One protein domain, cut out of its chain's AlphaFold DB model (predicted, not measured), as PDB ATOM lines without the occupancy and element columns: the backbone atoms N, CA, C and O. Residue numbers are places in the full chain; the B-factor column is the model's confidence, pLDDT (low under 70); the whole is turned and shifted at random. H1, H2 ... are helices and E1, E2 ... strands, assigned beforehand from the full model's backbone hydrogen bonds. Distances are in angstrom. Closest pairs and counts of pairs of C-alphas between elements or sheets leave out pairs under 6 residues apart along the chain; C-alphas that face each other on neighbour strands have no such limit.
ATOM      1  N   PHE A 228      96.873 108.905  90.380       62.50
ATOM      2  CA  PHE A 228      98.166 109.440  89.972       62.50
ATOM      3  C   PHE A 228      99.148 108.323  89.596       62.50
ATOM      4  O   PHE A 228      99.663 108.302  88.485       62.50
ATOM      5  N   ASP A 229      99.328 107.327  90.467       64.81
ATOM      6  CA  ASP A 229     100.243 106.211  90.213       64.81
ATOM      7  C   ASP A 229      99.884 105.408  88.964       64.81
ATOM      8  O   ASP A 229     100.768 105.036  88.195       64.81
ATOM      9  N   GLN A 230      98.593 105.144  88.748       69.12
ATOM     10  CA  GLN A 230      98.118 104.410  87.574       69.12
ATOM     11  C   GLN A 230      98.368 105.209  86.300       69.12
ATOM     12  O   GLN A 230      98.781 104.622  85.307       69.12
ATOM     13  N   TYR A 231      98.153 106.524  86.351       68.00
ATOM     14  CA  TYR A 231      98.381 107.425  85.231       68.00
ATOM     15  C   TYR A 231      99.861 107.461  84.843       68.00
ATOM     16  O   TYR A 231     100.188 107.057  83.734       68.00
ATOM     17  N   ILE A 232     100.762 107.802  85.773       69.81
ATOM     18  CA  ILE A 232     102.209 107.877  85.490       69.81
ATOM     19  C   ILE A 232     102.746 106.550  84.960       69.81
ATOM     20  O   ILE A 232     103.500 106.499  83.997       69.81
ATOM     21  N   SER A 233     102.340 105.449  85.585       74.00
ATOM     22  CA  SER A 233     102.806 104.124  85.191       74.00
ATOM     23  C   SER A 233     102.161 103.584  83.913       74.00
ATOM     24  O   SER A 233     102.592 102.536  83.441       74.00
ATOM     25  N   ASN A 234     101.094 104.198  83.398       76.38
ATOM     26  CA  ASN A 234     100.578 103.914  82.058       76.38
ATOM     27  C   ASN A 234     101.282 104.807  81.033       76.38
ATOM     28  O   ASN A 234     101.771 104.289  80.043       76.38
ATOM     29  N   ASP A 235     101.443 106.091  81.341       75.81
ATOM     30  CA  ASP A 235     102.106 107.074  80.480       75.81
ATOM     31  C   ASP A 235     103.576 106.704  80.198       75.81
ATOM     32  O   ASP A 235     104.057 106.828  79.079       75.81
ATOM     33  N   LEU A 236     104.271 106.125  81.187       78.44
ATOM     34  CA  LEU A 236     105.578 105.477  81.004       78.44
ATOM     35  C   LEU A 236     105.552 104.404  79.905       78.44
ATOM     36  O   LEU A 236     106.406 104.395  79.025       78.44
ATOM     37  N   ILE A 237     104.568 103.502  79.956       82.81
ATOM     38  CA  ILE A 237     104.419 102.408  78.988       82.81
ATOM     39  C   ILE A 237     104.075 102.977  77.607       82.81
ATOM     40  O   ILE A 237     104.599 102.506  76.599       82.81
ATOM     41  N   ASP A 238     103.218 103.993  77.550       83.00
ATOM     42  CA  ASP A 238     102.795 104.621  76.300       83.00
ATOM     43  C   ASP A 238     103.957 105.385  75.638       83.00
ATOM     44  O   ASP A 238     104.165 105.259  74.427       83.00
ATOM     45  N   GLU A 239     104.787 106.084  76.417       84.38
ATOM     46  CA  GLU A 239     106.018 106.727  75.941       84.38
ATOM     47  C   GLU A 239     107.020 105.696  75.392       84.38
ATOM     48  O   GLU A 239     107.592 105.881  74.314       84.38
ATOM     49  N   GLU A 240     107.200 104.572  76.086       88.06
ATOM     50  CA  GLU A 240     108.079 103.480  75.658       88.06
ATOM     51  C   GLU A 240     107.594 102.808  74.372       88.06
ATOM     52  O   GLU A 240     108.380 102.561  73.454       88.06
ATOM     53  N   ILE A 241     106.292 102.541  74.266       90.00
ATOM     54  CA  ILE A 241     105.677 102.000  73.052       90.00
ATOM     55  C   ILE A 241     105.827 102.992  71.897       90.00
ATOM     56  O   ILE A 241     106.174 102.580  70.788       90.00
ATOM     57  N   SER A 242     105.621 104.284  72.154       89.31
ATOM     58  CA  SER A 242     105.777 105.347  71.155       89.31
ATOM     59  C   SER A 242     107.217 105.437  70.657       89.31
ATOM     60  O   SER A 242     107.455 105.527  69.451       89.31
ATOM     61  N   LEU A 243     108.197 105.309  71.557       91.12
ATOM     62  CA  LEU A 243     109.612 105.232  71.205       91.12
ATOM     63  C   LEU A 243     109.919 104.000  70.337       91.12
ATOM     64  O   LEU A 243     110.597 104.113  69.315       91.12
ATOM     65  N   LEU A 244     109.409 102.821  70.703       93.50
ATOM     66  CA  LEU A 244     109.591 101.595  69.918       93.50
ATOM     67  C   LEU A 244     108.954 101.713  68.526       93.50
ATOM     68  O   LEU A 244     109.569 101.318  67.532       93.50
ATOM     69  N   ALA A 245     107.753 102.287  68.437       93.56
ATOM     70  CA  ALA A 245     107.069 102.555  67.175       93.56
ATOM     71  C   ALA A 245     107.866 103.534  66.299       93.56
ATOM     72  O   ALA A 245     108.070 103.266  65.115       93.56
ATOM     73  N   ALA A 246     108.411 104.606  66.884       93.50
ATOM     74  CA  ALA A 246     109.269 105.569  66.192       93.50
ATOM     75  C   ALA A 246     110.550 104.935  65.611       93.50
ATOM     76  O   ALA A 246     111.051 105.392  64.581       93.50
ATOM     77  N   LEU A 247     111.040 103.851  66.224       94.69
ATOM     78  CA  LEU A 247     112.167 103.030  65.755       94.69
ATOM     79  C   LEU A 247     111.742 101.882  64.811       94.69
ATOM     80  O   LEU A 247     112.516 100.953  64.540       94.69
ATOM     81  N   GLY A 248     110.511 101.924  64.298       94.81
ATOM     82  CA  GLY A 248     109.993 100.983  63.307       94.81
ATOM     83  C   GLY A 248     109.616  99.626  63.887       94.81
ATOM     84  O   GLY A 248     109.866  98.596  63.249       94.81
ATOM     85  N   ALA A 249     109.072  99.585  65.108       95.81
ATOM     86  CA  ALA A 249     108.487  98.357  65.633       95.81
ATOM     87  C   ALA A 249     107.418  97.846  64.660       95.81
ATOM     88  O   ALA A 249     106.628  98.614  64.136       95.81
ATOM     89  N   LYS A 250     107.408  96.540  64.409       95.69
ATOM     90  CA  LYS A 250     106.341  95.829  63.696       95.69
ATOM     91  C   LYS A 250     105.303  95.317  64.678       95.69
ATOM     92  O   LYS A 250     104.104  95.376  64.429       95.69
ATOM     93  N   LYS A 251     105.781  94.757  65.789       96.44
ATOM     94  CA  LYS A 251     104.942  94.153  66.814       96.44
ATOM     95  C   LYS A 251     105.573  94.323  68.182       96.44
ATOM     96  O   LYS A 251     106.724  93.939  68.372       96.44
ATOM     97  N   VAL A 252     104.797  94.818  69.134       95.19
ATOM     98  CA  VAL A 252     105.182  94.914  70.544       95.19
ATOM     99  C   VAL A 252     104.213  94.050  71.338       95.19
ATOM    100  O   VAL A 252     103.027  94.362  71.440       95.19
ATOM    101  N   LYS A 253     104.699  92.931  71.876       95.75
ATOM    102  CA  LYS A 253     103.965  92.149  72.877       95.75
ATOM    103  C   LYS A 253     104.489  92.523  74.244       95.75
ATOM    104  O   LYS A 253     105.701  92.557  74.421       95.75
ATOM    105  N   TYR A 254     103.607  92.755  75.205       92.56
ATOM    106  CA  TYR A 254     104.045  93.058  76.556       92.56
ATOM    107  C   TYR A 254     103.128  92.487  77.627       92.56
ATOM    108  O   TYR A 254     101.912  92.374  77.447       92.56
ATOM    109  N   GLN A 255     103.745  92.095  78.739       91.00
ATOM    110  CA  GLN A 255     103.070  91.600  79.932       91.00
ATOM    111  C   GLN A 255     103.279  92.603  81.059       91.00
ATOM    112  O   GLN A 255     104.416  92.885  81.423       91.00
ATOM    113  N   VAL A 256     102.185  93.124  81.609       87.25
ATOM    114  CA  VAL A 256     102.193  94.057  82.735       87.25
ATOM    115  C   VAL A 256     101.790  93.299  83.994       87.25
ATOM    116  O   VAL A 256     100.662  92.815  84.112       87.25
ATOM    117  N   HIS A 257     102.717  93.209  84.937       84.56
ATOM    118  CA  HIS A 257     102.501  92.681  86.276       84.56
ATOM    119  C   HIS A 257     102.312  93.864  87.227       84.56
ATOM    120  O   HIS A 257     103.274  94.563  87.533       84.56
ATOM    121  N   ASN A 258     101.076  94.107  87.670       80.38
ATOM    122  CA  ASN A 258     100.757  95.182  88.610       80.38
ATOM    123  C   ASN A 258     100.644  94.625  90.026       80.38
ATOM    124  O   ASN A 258      99.866  93.697  90.271       80.38
ATOM    125  N   PHE A 259     101.337  95.264  90.958       75.25
ATOM    126  CA  PHE A 259     101.239  95.008  92.386       75.25
ATOM    127  C   PHE A 259     100.772  96.286  93.074       75.25
ATOM    128  O   PHE A 259     101.474  97.293  93.092       75.25
ATOM    129  N   GLU A 260      99.567  96.242  93.626       72.56
ATOM    130  CA  GLU A 260      99.003  97.317  94.435       72.56
ATOM    131  C   GLU A 260      99.161  96.931  95.907       72.56
ATOM    132  O   GLU A 260      98.594  95.930  96.359       72.56
ATOM    133  N   GLN A 261      99.938  97.703  96.662       65.56
ATOM    134  CA  GLN A 261     100.024  97.525  98.109       65.56
ATOM    135  C   GLN A 261      98.781  98.122  98.781       65.56
ATOM    136  O   GLN A 261      98.380  99.240  98.473       65.56
ATOM    137  N   LEU A 262      98.158  97.376  99.698       58.94
ATOM    138  CA  LEU A 262      96.912  97.772 100.370       58.94
ATOM    139  C   LEU A 262      97.153  98.596 101.657       58.94
ATOM    140  O   LEU A 262      96.186  98.950 102.333       58.94
ATOM    141  N   SER A 263      98.413  98.905 102.002       53.53
ATOM    142  CA  SER A 263      98.813  99.733 103.156       53.53
ATOM    143  C   SER A 263     100.134 100.492 102.915       53.53
ATOM    144  O   SER A 263     101.037  99.983 102.268       53.53
ATOM    145  N   LEU A 264     100.277 101.697 103.481       47.78
ATOM    146  CA  LEU A 264     101.403 102.638 103.274       47.78
ATOM    147  C   LEU A 264     102.708 102.311 104.046       47.78
ATOM    148  O   LEU A 264     103.531 103.196 104.263       47.78
ATOM    149  N   SER A 265     102.917 101.074 104.500       39.91
ATOM    150  CA  SER A 265     104.016 100.742 105.421       39.91
ATOM    151  C   SER A 265     104.949  99.660 104.871       39.91
ATOM    152  O   SER A 265     104.593  98.480 104.889       39.91
ATOM    153  N   GLY A 266     106.155 100.056 104.460       43.25
ATOM    154  CA  GLY A 266     107.304  99.159 104.292       43.25
ATOM    155  C   GLY A 266     108.132  99.430 103.038       43.25
ATOM    156  O   GLY A 266     107.585  99.795 102.000       43.25
ATOM    157  N   GLU A 267     109.449  99.228 103.145       44.09
ATOM    158  CA  GLU A 267     110.309  98.997 101.982       44.09
ATOM    159  C   GLU A 267     109.786  97.803 101.180       44.09
ATOM    160  O   GLU A 267     109.217  96.850 101.717       44.09
ATOM    161  N   VAL A 268     109.967  97.886  99.872       50.59
ATOM    162  CA  VAL A 268     109.390  96.947  98.924       50.59
ATOM    163  C   VAL A 268     110.349  95.786  98.730       50.59
ATOM    164  O   VAL A 268     111.475  95.970  98.276       50.59
ATOM    165  N   ASP A 269     109.887  94.586  99.065       58.25
ATOM    166  CA  ASP A 269     110.657  93.357  98.900       58.25
ATOM    167  C   ASP A 269     110.505  92.825  97.465       58.25
ATOM    168  O   ASP A 269     109.520  92.168  97.124       58.25
ATOM    169  N   PHE A 270     111.483  93.123  96.607       57.38
ATOM    170  CA  PHE A 270     111.509  92.646  95.218       57.38
ATOM    171  C   PHE A 270     111.596  91.117  95.119       57.38
ATOM    172  O   PHE A 270     110.975  90.528  94.235       57.38
ATOM    173  N   ASN A 271     112.265  90.454  96.070       63.38
ATOM    174  CA  ASN A 271     112.341  88.992  96.084       63.38
ATOM    175  C   ASN A 271     110.954  88.382  96.329       63.38
ATOM    176  O   ASN A 271     110.600  87.369  95.726       63.38
ATOM    177  N   LEU A 272     110.130  89.020  97.167       65.38
ATOM    178  CA  LEU A 272     108.741  88.608  97.375       65.38
ATOM    179  C   LEU A 272     107.903  88.735  96.091       65.38
ATOM    180  O   LEU A 272     107.004  87.922  95.868       65.38
ATOM    181  N   PHE A 273     108.171  89.728  95.239       67.69
ATOM    182  CA  PHE A 273     107.459  89.867  93.967       67.69
ATOM    183  C   PHE A 273     107.804  88.762  92.982       67.69
ATOM    184  O   PHE A 273     106.887  88.191  92.388       67.69
ATOM    185  N   ASP A 274     109.080  88.406  92.858       70.12
ATOM    186  CA  ASP A 274     109.489  87.296  91.999       70.12
ATOM    187  C   ASP A 274     108.882  85.965  92.484       70.12
ATOM    188  O   ASP A 274     108.354  85.203  91.674       70.12
ATOM    189  N   GLN A 275     108.795  85.744  93.803       72.94
ATOM    190  CA  GLN A 275     108.084  84.592  94.387       72.94
ATOM    191  C   GLN A 275     106.576  84.591  94.069       72.94
ATOM    192  O   GLN A 275     105.982  83.539  93.819       72.94
ATOM    193  N   ILE A 276     105.920  85.760  94.064       72.38
ATOM    194  CA  ILE A 276     104.500  85.878  93.681       72.38
ATOM    195  C   ILE A 276     104.315  85.575  92.188       72.38
ATOM    196  O   ILE A 276     103.356  84.889  91.828       72.38
ATOM    197  N   ILE A 277     105.218  86.049  91.322       71.88
ATOM    198  CA  ILE A 277     105.190  85.764  89.877       71.88
ATOM    199  C   ILE A 277     105.397  84.267  89.621       71.88
ATOM    200  O   ILE A 277     104.685  83.692  88.796       71.88
ATOM    201  N   ALA A 278     106.311  83.634  90.358       75.62
ATOM    202  CA  ALA A 278     106.581  82.199  90.293       75.62
ATOM    203  C   ALA A 278     105.445  81.328  90.873       75.62
ATOM    204  O   ALA A 278     105.444  80.111  90.698       75.62
ATOM    205  N   GLY A 279     104.449  81.931  91.536       73.06
ATOM    206  CA  GLY A 279     103.323  81.219  92.147       73.06
ATOM    207  C   GLY A 279     103.644  80.577  93.500       73.06
ATOM    208  O   GLY A 279     102.813  79.852  94.049       73.06
ATOM    209  N   GLU A 280     104.813  80.874  94.065       74.69
ATOM    210  CA  GLU A 280     105.299  80.338  95.339       74.69
ATOM    211  C   GLU A 280     104.549  80.952  96.534       74.69
ATOM    212  O   GLU A 280     104.368  80.311  97.572       74.69
ATOM    213  N   VAL A 281     104.046  82.185  96.383       69.12
ATOM    214  CA  VAL A 281     103.344  82.932  97.439       69.12
ATOM    215  C   VAL A 281     102.059  83.589  96.916       69.12
ATOM    216  O   VAL A 281     102.032  84.219  95.862       69.12
ATOM    217  N   LYS A 282     100.959  83.510  97.686       70.12
ATOM    218  CA  LYS A 282      99.678  84.163  97.339       70.12
ATOM    219  C   LYS A 282      99.627  85.628  97.808       70.12
ATOM    220  O   LYS A 282      99.568  85.882  99.012       70.12
ATOM    221  N   ALA A 283      99.503  86.573  96.867       65.81
ATOM    222  CA  ALA A 283      99.491  88.028  97.114       65.81
ATOM    223  C   ALA A 283      98.473  88.496  98.179       65.81
ATOM    224  O   ALA A 283      98.815  89.261  99.083       65.81
ATOM    225  N   ARG A 284      97.241  87.963  98.146       63.28
ATOM    226  CA  ARG A 284      96.142  88.365  99.049       63.28
ATOM    227  C   ARG A 284      96.458  88.160 100.538       63.28
ATOM    228  O   ARG A 284      95.927  88.889 101.366       63.28
ATOM    229  N   LYS A 285      97.325  87.199 100.888       60.06
ATOM    230  CA  LYS A 285      97.741  86.948 102.282       60.06
ATOM    231  C   LYS A 285      98.805  87.933 102.787       60.06
ATOM    232  O   LYS A 285      99.008  88.014 103.991       60.06
ATOM    233  N   ARG A 286      99.477  88.665 101.893       62.69
ATOM    234  CA  ARG A 286     100.585  89.585 102.215       62.69
ATOM    235  C   ARG A 286     100.177  91.063 102.223       62.69
ATOM    236  O   ARG A 286     101.040  91.907 102.404       62.69
ATOM    237  N   GLY A 287      98.898  91.388 102.016       69.62
ATOM    238  CA  GLY A 287      98.452  92.784 101.908       69.62
ATOM    239  C   GLY A 287      98.723  93.420 100.540       69.62
ATOM    240  O   GLY A 287      98.730  94.641 100.427       69.62
ATOM    241  N   TYR A 288      98.909  92.604  99.497       69.25
ATOM    242  CA  TYR A 288      99.079  93.059  98.116       69.25
ATOM    243  C   TYR A 288      97.958  92.526  97.225       69.25
ATOM    244  O   TYR A 288      97.462  91.407  97.402       69.25
ATOM    245  N   LYS A 289      97.595  93.310  96.215       76.06
ATOM    246  CA  LYS A 289      96.748  92.884  95.105       76.06
ATOM    247  C   LYS A 289      97.609  92.780  93.851       76.06
ATOM    248  O   LYS A 289      98.193  93.760  93.408       76.06
ATOM    249  N   TYR A 290      97.671  91.575  93.295       81.12
ATOM    250  CA  TYR A 290      98.396  91.276  92.065       81.12
ATOM    251  C   TYR A 290      97.416  91.150  90.900       81.12
ATOM    252  O   TYR A 290      96.405  90.456  91.014       81.12
ATOM    253  N   THR A 291      97.726  91.799  89.780       82.19
ATOM    254  CA  THR A 291      97.033  91.582  88.507       82.19
ATOM    255  C   THR A 291      98.046  91.437  87.381       82.19
ATOM    256  O   THR A 291      99.092  92.085  87.388       82.19
ATOM    257  N   LYS A 292      97.724  90.585  86.408       86.25
ATOM    258  CA  LYS A 292      98.514  90.390  85.193       86.25
ATOM    259  C   LYS A 292      97.669  90.777  83.989       86.25
ATOM    260  O   LYS A 292      96.515  90.363  83.894       86.25
ATOM    261  N   GLN A 293      98.249  91.549  83.082       87.81
ATOM    262  CA  GLN A 293      97.644  91.907  81.803       87.81
ATOM    263  C   GLN A 293      98.622  91.603  80.677       87.81
ATOM    264  O   GLN A 293      99.823  91.816  80.824       87.81
ATOM    265  N   GLU A 294      98.111  91.118  79.550       93.19
ATOM    266  CA  GLU A 294      98.906  90.896  78.345       93.19
ATOM    267  C   GLU A 294      98.306  91.699  77.202       93.19
ATOM    268  O   GLU A 294      97.092  91.696  76.996       93.19
ATOM    269  N   LYS A 295      99.162  92.400  76.465       92.44
ATOM    270  CA  LYS A 295      98.774  93.203  75.309       92.44
ATOM    271  C   LYS A 295      99.704  92.914  74.140       92.44
ATOM    272  O   LYS A 295     100.859  92.516  74.303       92.44
ATOM    273  N   SER A 296      99.172  93.085  72.939       94.94
ATOM    274  CA  SER A 296      99.902  92.914  71.688       94.94
ATOM    275  C   SER A 296      99.478  94.018  70.740       94.94
ATOM    276  O   SER A 296      98.308  94.089  70.378       94.94
ATOM    277  N   LEU A 297     100.434  94.837  70.327       94.38
ATOM    278  CA  LEU A 297     100.239  95.927  69.381       94.38
ATOM    279  C   LEU A 297     100.983  95.613  68.090       94.38
ATOM    280  O   LEU A 297     102.081  95.052  68.127       94.38
ATOM    281  N   GLU A 298     100.378  95.964  66.964       94.56
ATOM    282  CA  GLU A 298     100.978  95.872  65.636       94.56
ATOM    283  C   GLU A 298     101.000  97.261  65.010       94.56
ATOM    284  O   GLU A 298     100.074  98.047  65.191       94.56
ATOM    285  N   PHE A 299     102.081  97.554  64.301       94.00
ATOM    286  CA  PHE A 299     102.329  98.860  63.709       94.00
ATOM    287  C   PHE A 299     102.628  98.689  62.226       94.00
ATOM    288  O   PHE A 299     103.143  97.654  61.796       94.00
ATOM    289  N   ASN A 300     102.326  99.725  61.451       93.88
ATOM    290  CA  ASN A 300     102.651  99.757  60.034       93.88
ATOM    291  C   ASN A 300     104.146 100.011  59.824       93.88
ATOM    292  O   ASN A 300     104.804 100.668  60.633       93.88
ATOM    293  N   GLN A 301     104.676  99.519  58.706       92.31
ATOM    294  CA  GLN A 301     106.045  99.827  58.313       92.31
ATOM    295  C   GLN A 301     106.183 101.324  58.021       92.31
ATOM    296  O   GLN A 301     105.362 101.909  57.318       92.31
ATOM    297  N   ILE A 302     107.253 101.920  58.538       90.81
ATOM    298  CA  ILE A 302     107.597 103.323  58.313       90.81
ATOM    299  C   ILE A 302     108.733 103.428  57.297       90.81
ATOM    300  O   ILE A 302     109.643 102.597  57.273       90.81
ATOM    301  N   SER A 303     108.682 104.454  56.451       90.44
ATOM    302  CA  SER A 303     109.714 104.729  55.442       90.44
ATOM    303  C   SER A 303     110.984 105.344  56.034       90.44
ATOM    304  O   SER A 303     112.022 105.355  55.376       90.44
ATOM    305  N   ASN A 304     110.911 105.852  57.266       94.69
ATOM    306  CA  ASN A 304     112.020 106.419  58.019       94.69
ATOM    307  C   ASN A 304     111.731 106.360  59.527       94.69
ATOM    308  O   ASN A 304     110.566 106.307  59.915       94.69
ATOM    309  N   TYR A 305     112.761 106.412  60.373       93.06
ATOM    310  CA  TYR A 305     112.577 106.566  61.817       93.06
ATOM    311  C   TYR A 305     112.045 107.956  62.168       93.06
ATOM    312  O   TYR A 305     112.534 108.969  61.666       93.06
ATOM    313  N   ASN A 306     111.070 108.008  63.077       92.44
ATOM    314  CA  ASN A 306     110.489 109.260  63.550       92.44
ATOM    315  C   ASN A 306     111.284 109.814  64.743       92.44
ATOM    316  O   ASN A 306     110.855 109.726  65.891       92.44
ATOM    317  N   LEU A 307     112.461 110.389  64.484       89.88
ATOM    318  CA  LEU A 307     113.313 110.924  65.554       89.88
ATOM    319  C   LEU A 307     112.719 112.149  66.267       89.88
ATOM    320  O   LEU A 307     113.169 112.470  67.363       89.88
ATOM    321  N   ASN A 308     111.714 112.820  65.695       88.56
ATOM    322  CA  ASN A 308     111.034 113.937  66.364       88.56
ATOM    323  C   ASN A 308     110.270 113.477  67.611       88.56
ATOM    324  O   ASN A 308     110.162 114.242  68.561       88.56
ATOM    325  N   GLN A 309     109.867 112.202  67.673       85.56
ATOM    326  CA  GLN A 309     109.268 111.617  68.876       85.56
ATOM    327  C   GLN A 309     110.172 111.760  70.114       85.56
ATOM    328  O   GLN A 309     109.683 111.800  71.240       85.56
ATOM    329  N   LEU A 310     111.495 111.863  69.926       81.62
ATOM    330  CA  LEU A 310     112.461 112.020  71.020       81.62
ATOM    331  C   LEU A 310     112.349 113.374  71.738       81.62
ATOM    332  O   LEU A 310     112.767 113.488  72.889       81.62
ATOM    333  N   GLU A 311     111.801 114.389  71.071       81.50
ATOM    334  CA  GLU A 311     111.575 115.726  71.633       81.50
ATOM    335  C   GLU A 311     110.337 115.762  72.535       81.50
ATOM    336  O   GLU A 311     110.208 116.640  73.385       81.50
ATOM    337  N   GLU A 312     109.447 114.780  72.402       77.94
ATOM    338  CA  GLU A 312     108.225 114.680  73.199       77.94
ATOM    339  C   GLU A 312     108.444 113.899  74.501       77.94
ATOM    340  O   GLU A 312     107.654 114.032  75.431       77.94
ATOM    341  N   LEU A 313     109.551 113.153  74.613       74.25
ATOM    342  CA  LEU A 313     109.845 112.296  75.764       74.25
ATOM    343  C   LEU A 313     109.910 113.092  77.071       74.25
ATOM    344  O   LEU A 313     110.588 114.122  77.170       74.25
ATOM    345  N   VAL A 314     109.245 112.577  78.098       70.38
ATOM    346  CA  VAL A 314     109.192 113.151  79.444       70.38
ATOM    347  C   VAL A 314     109.799 112.176  80.444       70.38
ATOM    348  O   VAL A 314     110.682 112.541  81.229       70.38
ATOM    349  N   TRP A 315     109.376 110.917  80.394       72.31
ATOM    350  CA  TRP A 315     109.718 109.898  81.374       72.31
ATOM    351  C   TRP A 315     111.060 109.224  81.140       72.31
ATOM    352  O   TRP A 315     111.681 108.745  82.092       72.31
ATOM    353  N   TYR A 316     111.548 109.248  79.907       71.56
ATOM    354  CA  TYR A 316     112.802 108.665  79.450       71.56
ATOM    355  C   TYR A 316     114.005 108.986  80.354       71.56
ATOM    356  O   TYR A 316     114.930 108.185  80.491       71.56
ATOM    357  N   PHE A 317     114.014 110.155  80.998       67.00
ATOM    358  CA  PHE A 317     115.133 110.619  81.825       67.00
ATOM    359  C   PHE A 317     114.992 110.305  83.321       67.00
ATOM    360  O   PHE A 317     115.878 110.672  84.096       67.00
ATOM    361  N   THR A 318     113.896 109.667  83.733       56.34
ATOM    362  CA  THR A 318     113.520 109.508  85.149       56.34
ATOM    363  C   THR A 318     114.012 108.209  85.794       56.34
ATOM    364  O   THR A 318     114.007 108.107  87.018       56.34
ATOM    365  N   HIS A 319     114.484 107.237  85.008       55.91
ATOM    366  CA  HIS A 319     114.917 105.919  85.488       55.91
ATOM    367  C   HIS A 319     116.147 105.394  84.723       55.91
ATOM    368  O   HIS A 319     116.618 106.021  83.770       55.91
ATOM    369  N   GLN A 320     116.717 104.262  85.167       54.25
ATOM    370  CA  GLN A 320     117.799 103.594  84.435       54.25
ATOM    371  C   GLN A 320     117.266 103.099  83.091       54.25
ATOM    372  O   GLN A 320     116.455 102.182  83.025       54.25
ATOM    373  N   ASN A 321     117.706 103.753  82.024       62.81
ATOM    374  CA  ASN A 321     117.078 103.629  80.726       62.81
ATOM    375  C   ASN A 321     117.840 102.658  79.814       62.81
ATOM    376  O   ASN A 321     118.900 103.001  79.277       62.81
ATOM    377  N   GLN A 322     117.258 101.472  79.622       67.25
ATOM    378  CA  GLN A 322     117.754 100.428  78.717       67.25
ATOM    379  C   GLN A 322     117.499 100.749  77.227       67.25
ATOM    380  O   GLN A 322     118.123 100.160  76.347       67.25
ATOM    381  N   PHE A 323     116.658 101.740  76.905       80.19
ATOM    382  CA  PHE A 323     116.381 102.147  75.523       80.19
ATOM    383  C   PHE A 323     117.526 102.902  74.848       80.19
ATOM    384  O   PHE A 323     117.507 103.032  73.626       80.19
ATOM    385  N   ASN A 324     118.542 103.375  75.578       80.94
ATOM    386  CA  ASN A 324     119.744 103.935  74.946       80.94
ATOM    387  C   ASN A 324     120.414 102.914  74.015       80.94
ATOM    388  O   ASN A 324     120.771 103.245  72.880       80.94
ATOM    389  N   ASP A 325     120.538 101.670  74.482       81.06
ATOM    390  CA  ASP A 325     121.135 100.585  73.708       81.06
ATOM    391  C   ASP A 325     120.212 100.145  72.574       81.06
ATOM    392  O   ASP A 325     120.681  99.888  71.469       81.06
ATOM    393  N   ILE A 326     118.895 100.169  72.788       88.56
ATOM    394  CA  ILE A 326     117.911  99.870  71.741       88.56
ATOM    395  C   ILE A 326     117.993 100.898  70.615       88.56
ATOM    396  O   ILE A 326     118.099 100.509  69.457       88.56
ATOM    397  N   ILE A 327     118.003 102.200  70.922       88.38
ATOM    398  CA  ILE A 327     118.153 103.261  69.914       88.38
ATOM    399  C   ILE A 327     119.456 103.051  69.137       88.38
ATOM    400  O   ILE A 327     119.455 103.047  67.907       88.38
ATOM    401  N   LYS A 328     120.566 102.823  69.847       88.00
ATOM    402  CA  LYS A 328     121.875 102.581  69.237       88.00
ATOM    403  C   LYS A 328     121.856 101.366  68.308       88.00
ATOM    404  O   LYS A 328     122.263 101.482  67.156       88.00
ATOM    405  N   ASN A 329     121.374 100.223  68.780       90.44
ATOM    406  CA  ASN A 329     121.399  98.963  68.040       90.44
ATOM    407  C   ASN A 329     120.375  98.957  66.892       90.44
ATOM    408  O   ASN A 329     120.645  98.425  65.818       90.44
ATOM    409  N   ARG A 330     119.220  99.615  67.050       93.12
ATOM    410  CA  ARG A 330     118.271  99.825  65.945       93.12
ATOM    411  C   ARG A 330     118.886 100.655  64.832       93.12
ATOM    412  O   ARG A 330     118.850 100.249  63.675       93.12
ATOM    413  N   VAL A 331     119.497 101.784  65.181       91.56
ATOM    414  CA  VAL A 331     120.050 102.701  64.184       91.56
ATOM    415  C   VAL A 331     121.323 102.151  63.544       91.56
ATOM    416  O   VAL A 331     121.454 102.198  62.322       91.56
ATOM    417  N   LEU A 332     122.250 101.597  64.329       90.94
ATOM    418  CA  LEU A 332     123.578 101.218  63.841       90.94
ATOM    419  C   LEU A 332     123.652  99.780  63.317       90.94
ATOM    420  O   LEU A 332     124.316  99.557  62.305       90.94
ATOM    421  N   THR A 333     122.971  98.824  63.956       90.31
ATOM    422  CA  THR A 333     123.156  97.383  63.688       90.31
ATOM    423  C   THR A 333     121.913  96.675  63.142       90.31
ATOM    424  O   THR A 333     121.941  95.459  63.004       90.31
ATOM    425  N   ASP A 334     120.834  97.410  62.852       91.75
ATOM    426  CA  ASP A 334     119.527  96.879  62.431       91.75
ATOM    427  C   ASP A 334     118.989  95.757  63.336       91.75
ATOM    428  O   ASP A 334     118.619  94.668  62.901       91.75
ATOM    429  N   LEU A 335     118.942  96.023  64.641       92.38
ATOM    430  CA  LEU A 335     118.337  95.108  65.607       92.38
ATOM    431  C   LEU A 335     116.890  94.759  65.205       92.38
ATOM    432  O   LEU A 335     116.029  95.635  65.171       92.38
ATOM    433  N   THR A 336     116.595  93.492  64.912       92.62
ATOM    434  CA  THR A 336     115.268  93.074  64.416       92.62
ATOM    435  C   THR A 336     114.335  92.569  65.516       92.62
ATOM    436  O   THR A 336     113.112  92.583  65.341       92.62
ATOM    437  N   THR A 337     114.874  92.160  66.665       94.62
ATOM    438  CA  THR A 337     114.107  91.678  67.823       94.62
ATOM    439  C   THR A 337     114.795  92.040  69.128       94.62
ATOM    440  O   THR A 337     116.015  91.986  69.172       94.62
ATOM    441  N   GLU A 338     114.023  92.313  70.180       93.12
ATOM    442  CA  GLU A 338     114.546  92.585  71.526       93.12
ATOM    443  C   GLU A 338     113.572  92.081  72.602       93.12
ATOM    444  O   GLU A 338     112.350  92.148  72.416       93.12
ATOM    445  N   GLU A 339     114.102  91.604  73.730       91.75
ATOM    446  CA  GLU A 339     113.330  91.340  74.949       91.75
ATOM    447  C   GLU A 339     113.819  92.254  76.072       91.75
ATOM    448  O   GLU A 339     115.013  92.322  76.343       91.75
ATOM    449  N   ILE A 340     112.893  92.971  76.708       86.81
ATOM    450  CA  ILE A 340     113.209  94.031  77.672       86.81
ATOM    451  C   ILE A 340     112.348  93.811  78.906       86.81
ATOM    452  O   ILE A 340     111.132  93.652  78.787       86.81
ATOM    453  N   THR A 341     112.950  93.848  80.089       83.00
ATOM    454  CA  THR A 341     112.218  93.826  81.356       83.00
ATOM    455  C   THR A 341     112.486  95.116  82.102       83.00
ATOM    456  O   THR A 341     113.628  95.418  82.442       83.00
ATOM    457  N   LEU A 342     111.416  95.858  82.370       79.62
ATOM    458  CA  LEU A 342     111.459  97.132  83.070       79.62
ATOM    459  C   LEU A 342     110.631  97.054  84.345       79.62
ATOM    460  O   LEU A 342     109.551  96.458  84.377       79.62
ATOM    461  N   GLU A 343     111.151  97.657  85.406       74.56
ATOM    462  CA  GLU A 343     110.514  97.685  86.714       74.56
ATOM    463  C   GLU A 343     110.362  99.126  87.186       74.56
ATOM    464  O   GLU A 343     111.315  99.905  87.204       74.56
ATOM    465  N   TYR A 344     109.145  99.471  87.597       70.75
ATOM    466  CA  TYR A 344     108.792 100.801  88.067       70.75
ATOM    467  C   TYR A 344     108.219 100.702  89.470       70.75
ATOM    468  O   TYR A 344     107.309  99.912  89.741       70.75
ATOM    469  N   SER A 345     108.710 101.569  90.350       67.00
ATOM    470  CA  SER A 345     108.054 101.873  91.614       67.00
ATOM    471  C   SER A 345     107.594 103.319  91.594       67.00
ATOM    472  O   SER A 345     108.407 104.243  91.524       67.00
ATOM    473  N   THR A 346     106.284 103.527  91.699       57.91
ATOM    474  CA  THR A 346     105.724 104.880  91.670       57.91
ATOM    475  C   THR A 346     105.910 105.653  92.980       57.91
ATOM    476  O   THR A 346     105.615 106.851  93.043       57.91
ATOM    477  N   SER A 347     106.488 105.005  94.002       53.81
ATOM    478  CA  SER A 347     106.919 105.627  95.264       53.81
ATOM    479  C   SER A 347     107.887 106.806  95.058       53.81
ATOM    480  O   SER A 347     107.942 107.706  95.893       53.81
ATOM    481  N   ASN A 348     108.574 106.848  93.910       45.22
ATOM    482  CA  ASN A 348     109.547 107.880  93.558       45.22
ATOM    483  C   ASN A 348     108.943 109.143  92.908       45.22
ATOM    484  O   ASN A 348     109.600 110.182  92.909       45.22
ATOM    485  N   PHE A 349     107.716 109.098  92.363       48.91
ATOM    486  CA  PHE A 349     107.128 110.236  91.622       48.91
ATOM    487  C   PHE A 349     106.381 111.235  92.519       48.91
ATOM    488  O   PHE A 349     106.393 112.437  92.273       48.91
ATOM    489  N   LEU A 350     105.767 110.750  93.601       47.28
ATOM    490  CA  LEU A 350     105.231 111.573  94.690       47.28
ATOM    491  C   LEU A 350     105.720 110.964  95.994       47.28
ATOM    492  O   LEU A 350     105.282 109.866  96.337       47.28
ATOM    493  N   ASN A 351     106.588 111.673  96.717       48.00
ATOM    494  CA  ASN A 351     107.099 111.205  98.004       48.00
ATOM    495  C   ASN A 351     105.926 110.830  98.940       48.00
ATOM    496  O   ASN A 351     104.948 111.578  99.052       48.00
ATOM    497  N   LEU A 352     106.027 109.676  99.606       46.19
ATOM    498  CA  LEU A 352     105.047 109.139 100.559       46.19
ATOM    499  C   LEU A 352     104.650 110.165 101.638       46.19
ATOM    500  O   LEU A 352     103.484 110.235 102.036       46.19
ATOM    501  N   ASP A 353     105.577 111.036 102.035       41.53
ATOM    502  CA  ASP A 353     105.318 112.138 102.969       41.53
ATOM    503  C   ASP A 353     104.358 113.193 102.398       41.53
ATOM    504  O   ASP A 353     103.459 113.677 103.091       41.53
ATOM    505  N   THR A 354     104.527 113.553 101.123       47.97
ATOM    506  CA  THR A 354     103.643 114.489 100.411       47.97
ATOM    507  C   THR A 354     102.245 113.898 100.300       47.97
ATOM    508  O   THR A 354     101.259 114.594 100.536       47.97
ATOM    509  N   ARG A 355     102.160 112.593 100.026       48.28
ATOM    510  CA  ARG A 355     100.890 111.873  99.918       48.28
ATOM    511  C   ARG A 355     100.121 111.831 101.234       48.28
ATOM    512  O   ARG A 355      98.925 112.100 101.274       48.28
ATOM    513  N   THR A 356     100.828 111.555 102.323       46.25
ATOM    514  CA  THR A 356     100.247 111.485 103.666       46.25
ATOM    515  C   THR A 356      99.747 112.860 104.125       46.25
ATOM    516  O   THR A 356      98.639 112.976 104.641       46.25
ATOM    517  N   LYS A 357     100.509 113.931 103.859       47.09
ATOM    518  CA  LYS A 357     100.107 115.323 104.150       47.09
ATOM    519  C   LYS A 357      98.896 115.778 103.344       47.09
ATOM    520  O   LYS A 357      98.079 116.536 103.855       47.09
ATOM    521  N   ILE A 358      98.803 115.342 102.094       47.47
ATOM    522  CA  ILE A 358      97.645 115.585 101.244       47.47
ATOM    523  C   ILE A 358      96.393 114.929 101.849       47.47
ATOM    524  O   ILE A 358      95.401 115.622 102.053       47.47
ATOM    525  N   ASN A 359      96.461 113.637 102.189       46.75
ATOM    526  CA  ASN A 359      95.334 112.910 102.785       46.75
ATOM    527  C   ASN A 359      94.853 113.542 104.098       46.75
ATOM    528  O   ASN A 359      93.665 113.517 104.384       46.75
ATOM    529  N   LEU A 360      95.767 114.107 104.893       46.53
ATOM    530  CA  LEU A 360      95.442 114.771 106.160       46.53
ATOM    531  C   LEU A 360      94.788 116.153 105.987       46.53
ATOM    532  O   LEU A 360      94.109 116.610 106.899       46.53
ATOM    533  N   LYS A 361      95.043 116.846 104.870       41.66
ATOM    534  CA  LYS A 361      94.551 118.215 104.614       41.66
ATOM    535  C   LYS A 361      93.304 118.260 103.739       41.66
ATOM    536  O   LYS A 361      92.558 119.231 103.795       41.66
ATOM    537  N   ALA A 362      93.120 117.259 102.889       41.16
ATOM    538  CA  ALA A 362      91.919 117.100 102.097       41.16
ATOM    539  C   ALA A 362      90.822 116.541 103.015       41.16
ATOM    540  O   ALA A 362      90.756 115.334 103.225       41.16
ATOM    541  N   ASP A 363      89.987 117.416 103.579       41.22
ATOM    542  CA  ASP A 363      88.819 117.052 104.396       41.22
ATOM    543  C   ASP A 363      87.708 116.455 103.502       41.22
ATOM    544  O   ASP A 363      86.646 117.030 103.290       41.22
ATOM    545  N   ILE A 364      88.018 115.334 102.842       39.91
ATOM    546  CA  ILE A 364      87.195 114.701 101.806       39.91
ATOM    547  C   ILE A 364      86.834 113.291 102.267       39.91
ATOM    548  O   ILE A 364      87.430 112.308 101.834       39.91
ATOM    549  N   ASP A 365      85.855 113.204 103.165       38.25
ATOM    550  CA  ASP A 365      84.816 112.162 103.254       38.25
ATOM    551  C   ASP A 365      85.232 110.687 102.994       38.25
ATOM    552  O   ASP A 365      84.485 109.895 102.415       38.25
ATOM    553  N   GLY A 366      86.461 110.304 103.360       38.03
ATOM    554  CA  GLY A 366      86.993 108.936 103.293       38.03
ATOM    555  C   GLY A 366      87.085 108.284 101.900       38.03
ATOM    556  O   GLY A 366      87.457 107.113 101.805       38.03
ATOM    557  N   ARG A 367      86.756 108.995 100.813       38.97
ATOM    558  CA  ARG A 367      86.698 108.432  99.445       38.97
ATOM    559  C   ARG A 367      88.015 108.521  98.672       38.97
ATOM    560  O   ARG A 367      88.166 107.853  97.650       38.97
ATOM    561  N   PHE A 368      88.976 109.295  99.166       40.81
ATOM    562  CA  PHE A 368      90.272 109.497  98.525       40.81
ATOM    563  C   PHE A 368      91.307 108.479  99.035       40.81
ATOM    564  O   PHE A 368      91.836 108.600 100.137       40.81
ATOM    565  N   LYS A 369      91.595 107.435  98.243       47.69
ATOM    566  CA  LYS A 369      92.600 106.409  98.573       47.69
ATOM    567  C   LYS A 369      93.920 106.669  97.847       47.69
ATOM    568  O   LYS A 369      94.210 106.033  96.842       47.69
ATOM    569  N   MET A 370      94.776 107.526  98.403       50.22
ATOM    570  CA  MET A 370      96.188 107.640  97.970       50.22
ATOM    571  C   MET A 370      97.087 106.520  98.534       50.22
ATOM    572  O   MET A 370      98.293 106.692  98.699       50.22
ATOM    573  N   SER A 371      96.490 105.378  98.885       44.94
ATOM    574  CA  SER A 371      97.118 104.272  99.616       44.94
ATOM    575  C   SER A 371      97.885 103.286  98.740       44.94
ATOM    576  O   SER A 371      98.576 102.426  99.277       44.94
ATOM    577  N   ASN A 372      97.752 103.371  97.417       54.56
ATOM    578  CA  ASN A 372      98.247 102.328  96.533       54.56
ATOM    579  C   ASN A 372      99.608 102.736  95.981       54.56
ATOM    580  O   ASN A 372      99.698 103.449  94.985       54.56
ATOM    581  N   VAL A 373     100.678 102.263  96.616       56.72
ATOM    582  CA  VAL A 373     101.972 102.219  95.934       56.72
ATOM    583  C   VAL A 373     101.851 101.162  94.846       56.72
ATOM    584  O   VAL A 373     101.486 100.014  95.127       56.72
ATOM    585  N   ILE A 374     102.086 101.575  93.602       64.44
ATOM    586  CA  ILE A 374     102.038 100.676  92.460       64.44
ATOM    587  C   ILE A 374     103.463 100.290  92.110       64.44
ATOM    588  O   ILE A 374     104.312 101.130  91.803       64.44
ATOM    589  N   HIS A 375     103.692  98.986  92.130       72.31
ATOM    590  CA  HIS A 375     104.849  98.391  91.494       72.31
ATOM    591  C   HIS A 375     104.393  97.762  90.196       72.31
ATOM    592  O   HIS A 375     103.419  97.005  90.172       72.31
ATOM    593  N   LYS A 376     105.082  98.099  89.111       77.94
ATOM    594  CA  LYS A 376     104.852  97.488  87.809       77.94
ATOM    595  C   LYS A 376     106.129  96.833  87.328       77.94
ATOM    596  O   LYS A 376     107.172  97.473  87.314       77.94
ATOM    597  N   LYS A 377     106.017  95.584  86.892       82.62
ATOM    598  CA  LYS A 377     107.038  94.906  86.091       82.62
ATOM    599  C   LYS A 377     106.465  94.683  84.704       82.62
ATOM    600  O   LYS A 377     105.388  94.094  84.574       82.62
ATOM    601  N   VAL A 378     107.142  95.200  83.688       86.19
ATOM    602  CA  VAL A 378     106.709  95.121  82.296       86.19
ATOM    603  C   VAL A 378     107.746  94.355  81.497       86.19
ATOM    604  O   VAL A 378     108.913  94.729  81.451       86.19
ATOM    605  N   ASN A 379     107.304  93.264  80.880       89.88
ATOM    606  CA  ASN A 379     108.139  92.430  80.023       89.88
ATOM    607  C   ASN A 379     107.728  92.655  78.572       89.88
ATOM    608  O   ASN A 379     106.638  92.235  78.180       89.88
ATOM    609  N   TYR A 380     108.584  93.299  77.787       91.75
ATOM    610  CA  TYR A 380     108.406  93.532  76.361       91.75
ATOM    611  C   TYR A 380     109.081  92.437  75.538       91.75
ATOM    612  O   TYR A 380     110.202  92.022  75.816       91.75
ATOM    613  N   LYS A 381     108.410  92.023  74.465       95.81
ATOM    614  CA  LYS A 381     108.979  91.279  73.340       95.81
ATOM    615  C   LYS A 381     108.668  92.057  72.074       95.81
ATOM    616  O   LYS A 381     107.507  92.136  71.653       95.81
ATOM    617  N   VAL A 382     109.698  92.636  71.477       96.19
ATOM    618  CA  VAL A 382     109.568  93.533  70.332       96.19
ATOM    619  C   VAL A 382     110.100  92.853  69.081       96.19
ATOM    620  O   VAL A 382     111.159  92.231  69.093       96.19
ATOM    621  N   LYS A 383     109.354  92.976  67.985       97.25
ATOM    622  CA  LYS A 383     109.818  92.672  66.631       97.25
ATOM    623  C   LYS A 383     109.773  93.951  65.822       97.25
ATOM    624  O   LYS A 383     108.746  94.627  65.832       97.25
ATOM    625  N   PHE A 384     110.836  94.250  65.096       97.00
ATOM    626  CA  PHE A 384     110.949  95.420  64.238       97.00
ATOM    627  C   PHE A 384     110.810  95.044  62.763       97.00
ATOM    628  O   PHE A 384     111.024  93.895  62.370       97.00
ATOM    629  N   TYR A 385     110.440  96.022  61.940       96.12
ATOM    630  CA  TYR A 385     110.721  95.944  60.511       96.12
ATOM    631  C   TYR A 385     112.231  96.100  60.267       96.12
ATOM    632  O   TYR A 385     112.912  96.730  61.093       96.12
ATOM    633  N   PRO A 386     112.747  95.580  59.136       94.94
ATOM    634  CA  PRO A 386     114.094  95.906  58.681       94.94
ATOM    635  C   PRO A 386     114.311  97.419  58.681       94.94
ATOM    636  O   PRO A 386     113.377  98.185  58.407       94.94
ATOM    637  N   ARG A 387     115.527  97.848  59.016       94.75
ATOM    638  CA  ARG A 387     115.888  99.265  59.053       94.75
ATOM    639  C   ARG A 387     115.554  99.922  57.707       94.75
ATOM    640  O   ARG A 387     115.874  99.360  56.661       94.75
ATOM    641  N   PRO A 388     114.926 101.111  57.702       94.88
ATOM    642  CA  PRO A 388     114.617 101.792  56.455       94.88
ATOM    643  C   PRO A 388     115.882 102.105  55.649       94.88
ATOM    644  O   PRO A 388     116.895 102.524  56.213       94.88
ATOM    645  N   GLN A 389     115.807 101.976  54.323       93.56
ATOM    646  CA  GLN A 389     116.964 102.140  53.432       93.56
ATOM    647  C   GLN A 389     117.607 103.535  53.534       93.56
ATOM    648  O   GLN A 389     118.822 103.689  53.445       93.56
ATOM    649  N   VAL A 390     116.803 104.566  53.815       93.56
ATOM    650  CA  VAL A 390     117.290 105.935  54.061       93.56
ATOM    651  C   VAL A 390     118.174 106.047  55.308       93.56
ATOM    652  O   VAL A 390     119.094 106.864  55.327       93.56
ATOM    653  N   VAL A 391     117.926 105.218  56.326       93.69
ATOM    654  CA  VAL A 391     118.741 105.140  57.547       93.69
ATOM    655  C   VAL A 391     119.968 104.267  57.299       93.69
ATOM    656  O   VAL A 391     121.058 104.609  57.743       93.69
ATOM    657  N   GLU A 392     119.813 103.167  56.558       93.12
ATOM    658  CA  GLU A 392     120.916 102.273  56.180       93.12
ATOM    659  C   GLU A 392     122.022 102.989  55.400       93.12
ATOM    660  O   GLU A 392     123.199 102.714  55.623       93.12
ATOM    661  N   ASN A 393     121.658 103.955  54.556       94.81
ATOM    662  CA  ASN A 393     122.629 104.754  53.814       94.81
ATOM    663  C   ASN A 393     123.482 105.662  54.723       94.81
ATOM    664  O   ASN A 393     124.612 105.975  54.362       94.81
ATOM    665  N   ASN A 394     122.965 106.099  55.882       95.00
ATOM    666  CA  ASN A 394     123.625 107.078  56.760       95.00
ATOM    667  C   ASN A 394     123.399 106.817  58.272       95.00
ATOM    668  O   ASN A 394     122.972 107.716  59.001       95.00
ATOM    669  N   PRO A 395     123.704 105.623  58.808       92.38
ATOM    670  CA  PRO A 395     123.281 105.232  60.156       92.38
ATOM    671  C   PRO A 395     123.952 106.064  61.258       92.38
ATOM    672  O   PRO A 395     123.335 106.374  62.275       92.38
ATOM    673  N   GLN A 396     125.205 106.478  61.050       93.44
ATOM    674  CA  GLN A 396     125.931 107.316  62.009       93.44
ATOM    675  C   GLN A 396     125.311 108.709  62.149       93.44
ATOM    676  O   GLN A 396     125.252 109.247  63.255       93.44
ATOM    677  N   ASP A 397     124.818 109.277  61.047       94.50
ATOM    678  CA  ASP A 397     124.172 110.586  61.065       94.50
ATOM    679  C   ASP A 397     122.847 110.527  61.835       94.50
ATOM    680  O   ASP A 397     122.641 111.297  62.771       94.50
ATOM    681  N   TYR A 398     122.010 109.521  61.560       93.38
ATOM    682  CA  TYR A 398     120.775 109.289  62.319       93.38
ATOM    683  C   TYR A 398     121.034 109.077  63.812       93.38
ATOM    684  O   TYR A 398     120.300 109.602  64.651       93.38
ATOM    685  N   TYR A 399     122.091 108.342  64.168       91.69
ATOM    686  CA  TYR A 399     122.418 108.119  65.573       91.69
ATOM    687  C   TYR A 399     122.848 109.420  66.261       91.69
ATOM    688  O   TYR A 399     122.388 109.722  67.364       91.69
ATOM    689  N   LYS A 400     123.657 110.242  65.586       89.75
ATOM    690  CA  LYS A 400     124.054 111.566  66.077       89.75
ATOM    691  C   LYS A 400     122.853 112.507  66.227       89.75
ATOM    692  O   LYS A 400     122.769 113.227  67.225       89.75
ATOM    693  N   GLN A 401     121.914 112.490  65.281       93.38
ATOM    694  CA  GLN A 401     120.668 113.254  65.375       93.38
ATOM    695  C   GLN A 401     119.845 112.824  66.598       93.38
ATOM    696  O   GLN A 401     119.434 113.675  67.386       93.38
ATOM    697  N   ALA A 402     119.677 111.516  66.816       87.62
ATOM    698  CA  ALA A 402     118.960 110.988  67.975       87.62
ATOM    699  C   ALA A 402     119.607 111.424  69.304       87.62
ATOM    700  O   ALA A 402     118.920 111.904  70.206       87.62
ATOM    701  N   GLN A 403     120.938 111.331  69.410       87.44
ATOM    702  CA  GLN A 403     121.679 111.791  70.591       87.44
ATOM    703  C   GLN A 403     121.526 113.298  70.835       87.44
ATOM    704  O   GLN A 403     121.423 113.729  71.985       87.44
ATOM    705  N   THR A 404     121.514 114.096  69.765       85.94
ATOM    706  CA  THR A 404     121.355 115.553  69.846       85.94
ATOM    707  C   THR A 404     119.976 115.914  70.394       85.94
ATOM    708  O   THR A 404     119.905 116.606  71.409       85.94
ATOM    709  N   LYS A 405     118.904 115.342  69.830       86.50
ATOM    710  CA  LYS A 405     117.523 115.573  70.294       86.50
ATOM    711  C   LYS A 405     117.329 115.169  71.757       86.50
ATOM    712  O   LYS A 405     116.806 115.944  72.552       86.50
ATOM    713  N   LEU A 406     117.841 114.002  72.161       80.69
ATOM    714  CA  LEU A 406     117.785 113.562  73.563       80.69
ATOM    715  C   LEU A 406     118.530 114.514  74.509       80.69
ATOM    716  O   LEU A 406     118.079 114.771  75.628       80.69
ATOM    717  N   ARG A 407     119.684 115.044  74.085       79.81
ATOM    718  CA  ARG A 407     120.453 116.010  74.879       79.81
ATOM    719  C   ARG A 407     119.699 117.328  75.036       79.81
ATOM    720  O   ARG A 407     119.638 117.839  76.152       79.81
ATOM    721  N   GLU A 408     119.161 117.866  73.947       80.06
ATOM    722  CA  GLU A 408     118.392 119.114  73.940       80.06
ATOM    723  C   GLU A 408     117.152 118.992  74.819       80.06
ATOM    724  O   GLU A 408     116.970 119.799  75.732       80.06
ATOM    725  N   ARG A 409     116.388 117.907  74.658       78.44
ATOM    726  CA  ARG A 409     115.208 117.633  75.479       78.44
ATOM    727  C   ARG A 409     115.540 117.564  76.968       78.44
ATOM    728  O   ARG A 409     114.852 118.145  77.805       78.44
ATOM    729  N   ARG A 410     116.650 116.915  77.328       71.06
ATOM    730  CA  ARG A 410     117.109 116.852  78.724       71.06
ATOM    731  C   ARG A 410     117.452 118.227  79.298       71.06
ATOM    732  O   ARG A 410     117.253 118.444  80.494       71.06
ATOM    733  N   ILE A 411     118.033 119.116  78.493       67.62
ATOM    734  CA  ILE A 411     118.351 120.491  78.903       67.62
ATOM    735  C   ILE A 411     117.054 121.276  79.091       67.62
ATOM    736  O   ILE A 411     116.875 121.876  80.145       67.62
ATOM    737  N   GLU A 412     116.127 121.188  78.138       68.19
ATOM    738  CA  GLU A 412     114.822 121.848  78.200       68.19
ATOM    739  C   GLU A 412     114.057 121.486  79.484       68.19
ATOM    740  O   GLU A 412     113.626 122.371  80.225       68.19
ATOM    741  N   LEU A 413     113.962 120.191  79.808       56.69
ATOM    742  CA  LEU A 413     113.307 119.721  81.034       56.69
ATOM    743  C   LEU A 413     113.991 120.265  82.302       56.69
ATOM    744  O   LEU A 413     113.316 120.637  83.261       56.69
ATOM    745  N   LYS A 414     115.329 120.363  82.311       55.38
ATOM    746  CA  LYS A 414     116.095 120.917  83.444       55.38
ATOM    747  C   LYS A 414     115.956 122.430  83.582       55.38
ATOM    748  O   LYS A 414     115.923 122.929  84.704       55.38
ATOM    749  N   ASP A 415     115.919 123.162  82.478       49.44
ATOM    750  CA  ASP A 415     115.800 124.619  82.494       49.44
ATOM    751  C   ASP A 415     114.387 125.050  82.868       49.44
ATOM    752  O   ASP A 415     114.222 126.008  83.624       49.44
ATOM    753  N   ASN A 416     113.375 124.299  82.429       44.75
ATOM    754  CA  ASN A 416     112.017 124.453  82.932       44.75
ATOM    755  C   ASN A 416     111.986 124.221  84.447       44.75
ATOM    756  O   ASN A 416     111.470 125.070  85.159       44.75
ATOM    757  N   TYR A 417     112.644 123.178  84.961       37.19
ATOM    758  CA  TYR A 417     112.735 122.944  86.406       37.19
ATOM    759  C   TYR A 417     113.413 124.086  87.190       37.19
ATOM    760  O   TYR A 417     113.008 124.356  88.309       37.19
ATOM    761  N   LYS A 418     114.431 124.760  86.628       29.11
ATOM    762  CA  LYS A 418     115.178 125.857  87.292       29.11
ATOM    763  C   LYS A 418     114.516 127.235  87.218       29.11
ATOM    764  O   LYS A 418     114.900 128.130  87.968       29.11
ATOM    765  N   LYS A 419     113.639 127.451  86.232       29.66
ATOM    766  CA  LYS A 419     112.797 128.657  86.146       29.66
ATOM    767  C   LYS A 419     111.673 128.623  87.182       29.66
ATOM    768  O   LYS A 419     111.111 129.675  87.490       29.66
ATOM    769  N   TYR A 420     111.387 127.423  87.683       29.53
ATOM    770  CA  TYR A 420     110.600 127.151  88.872       29.53
ATOM    771  C   TYR A 420     111.504 126.551  89.958       29.53
ATOM    772  O   TYR A 420     111.013 125.852  90.873       29.53
TER     773      TYR A 420
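Overview. This is residues 228 to 420 of the 420 residues of the protein "DUF1232 domain-containing protein" of Halobacteroides halobius (strain ATCC 35273 / DSM 5150 / MD-1) (UniProt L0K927). A long, twisted sheet of four strands has helices H1 and H5 over one face, while the short H2 packs over one end of the other face. From one end of the sheet the long helix H8 folds back past H5 and H4 and slopes away from the strands, and residues 414 to 420, of which 414 to 419 belong to H8, stick out; at the other end of the long axis lies H6, where residues 360 to 367, of which 360 to 361 belong to H6, stick out. The printed part has 193 residues with eight named helices and four named strands, in the order H1 E1 H2 H3 E2 H4 H5 E3 H6 E4 H7 H8. The sheet, in the order E2 E1 E4 E3, is antiparallel throughout, and the class is mixed, helices and strands. The whole is only just compact, close to loose, with a radius of gyration of the C-alphas of 19.5 A, and its flat outline spans 60 by 47 by 26 A.

Along the chain. The strands are E1, residues 249 to 261, 33.6 A; E2, residues 288 to 298, 32.7 A; E3, residues 337 to 345, 26.6 A; and E4, residues 374 to 384, 30.1 A. H1, residues 228 to 246, measures 26.5 A and begins at C-alpha 228 (98.166, 109.440, 89.972). H5 holds residues 323 to 333, H2 270 to 277 and H6 352 to 361. H3, residues 283 to 286, H4, residues 309 to 312, and H7, residues 389 to 392, have four residues each. H8, residues 395 to 419, measures 36.5 A and ends at C-alpha 419 (112.797, 128.657, 86.146).

Arrangement. Inner strands E1 and E4 are antiparallel at 169 degrees, with N 255 and O 379 2.9 A apart, within hydrogen-bond range. Edge strand E2 pairs with E1 through N 256 and O 293, 2.8 A, and edge strand E3 with E4 through N 378 and O 342, 2.8 A. H1 is on the sheet, its closest C-alphas to E4 being Asp 229 and Ile 374, 6.2 A. H2 is on the opposite face from H1, at a height over the sheet of 9.2 A. H3 only grazes the sheet. H5 and E3 are near each other. H5 touches H8 at Leu 332 and Pro 395, their closest C-alphas, 5.5 A, at a shallow tilt of 22 degrees, opposite ways. H4 touches H8, closest at C-alphas 311 and 409, 5.6 A, and H1, closest at C-alphas 246 and 309, 6.6 A. H7 is close to but not clearly touching H8, with C-alphas 391 and 398 6.6 A apart. H6 touches no helix and is not on the sheet. In H2, H5, H6 and H8 every O i to N i+4 pair is within hydrogen-bond range, in H1 14 of 15; H3, H4 and H7 are too short for such a pair.

Size, cuts and confidence. The C-alphas farthest apart are those of Asp 365 and Asn 393, 62.7 A. The printed part has no cut and ends at the chain's last residue, 420. The link from H6 to E4 is long, 12 residues. The mean pLDDT of the printed part is 74.3; 71 residues are under 70, among them residues 261 to 273, 345 to 374 and 411 to 420.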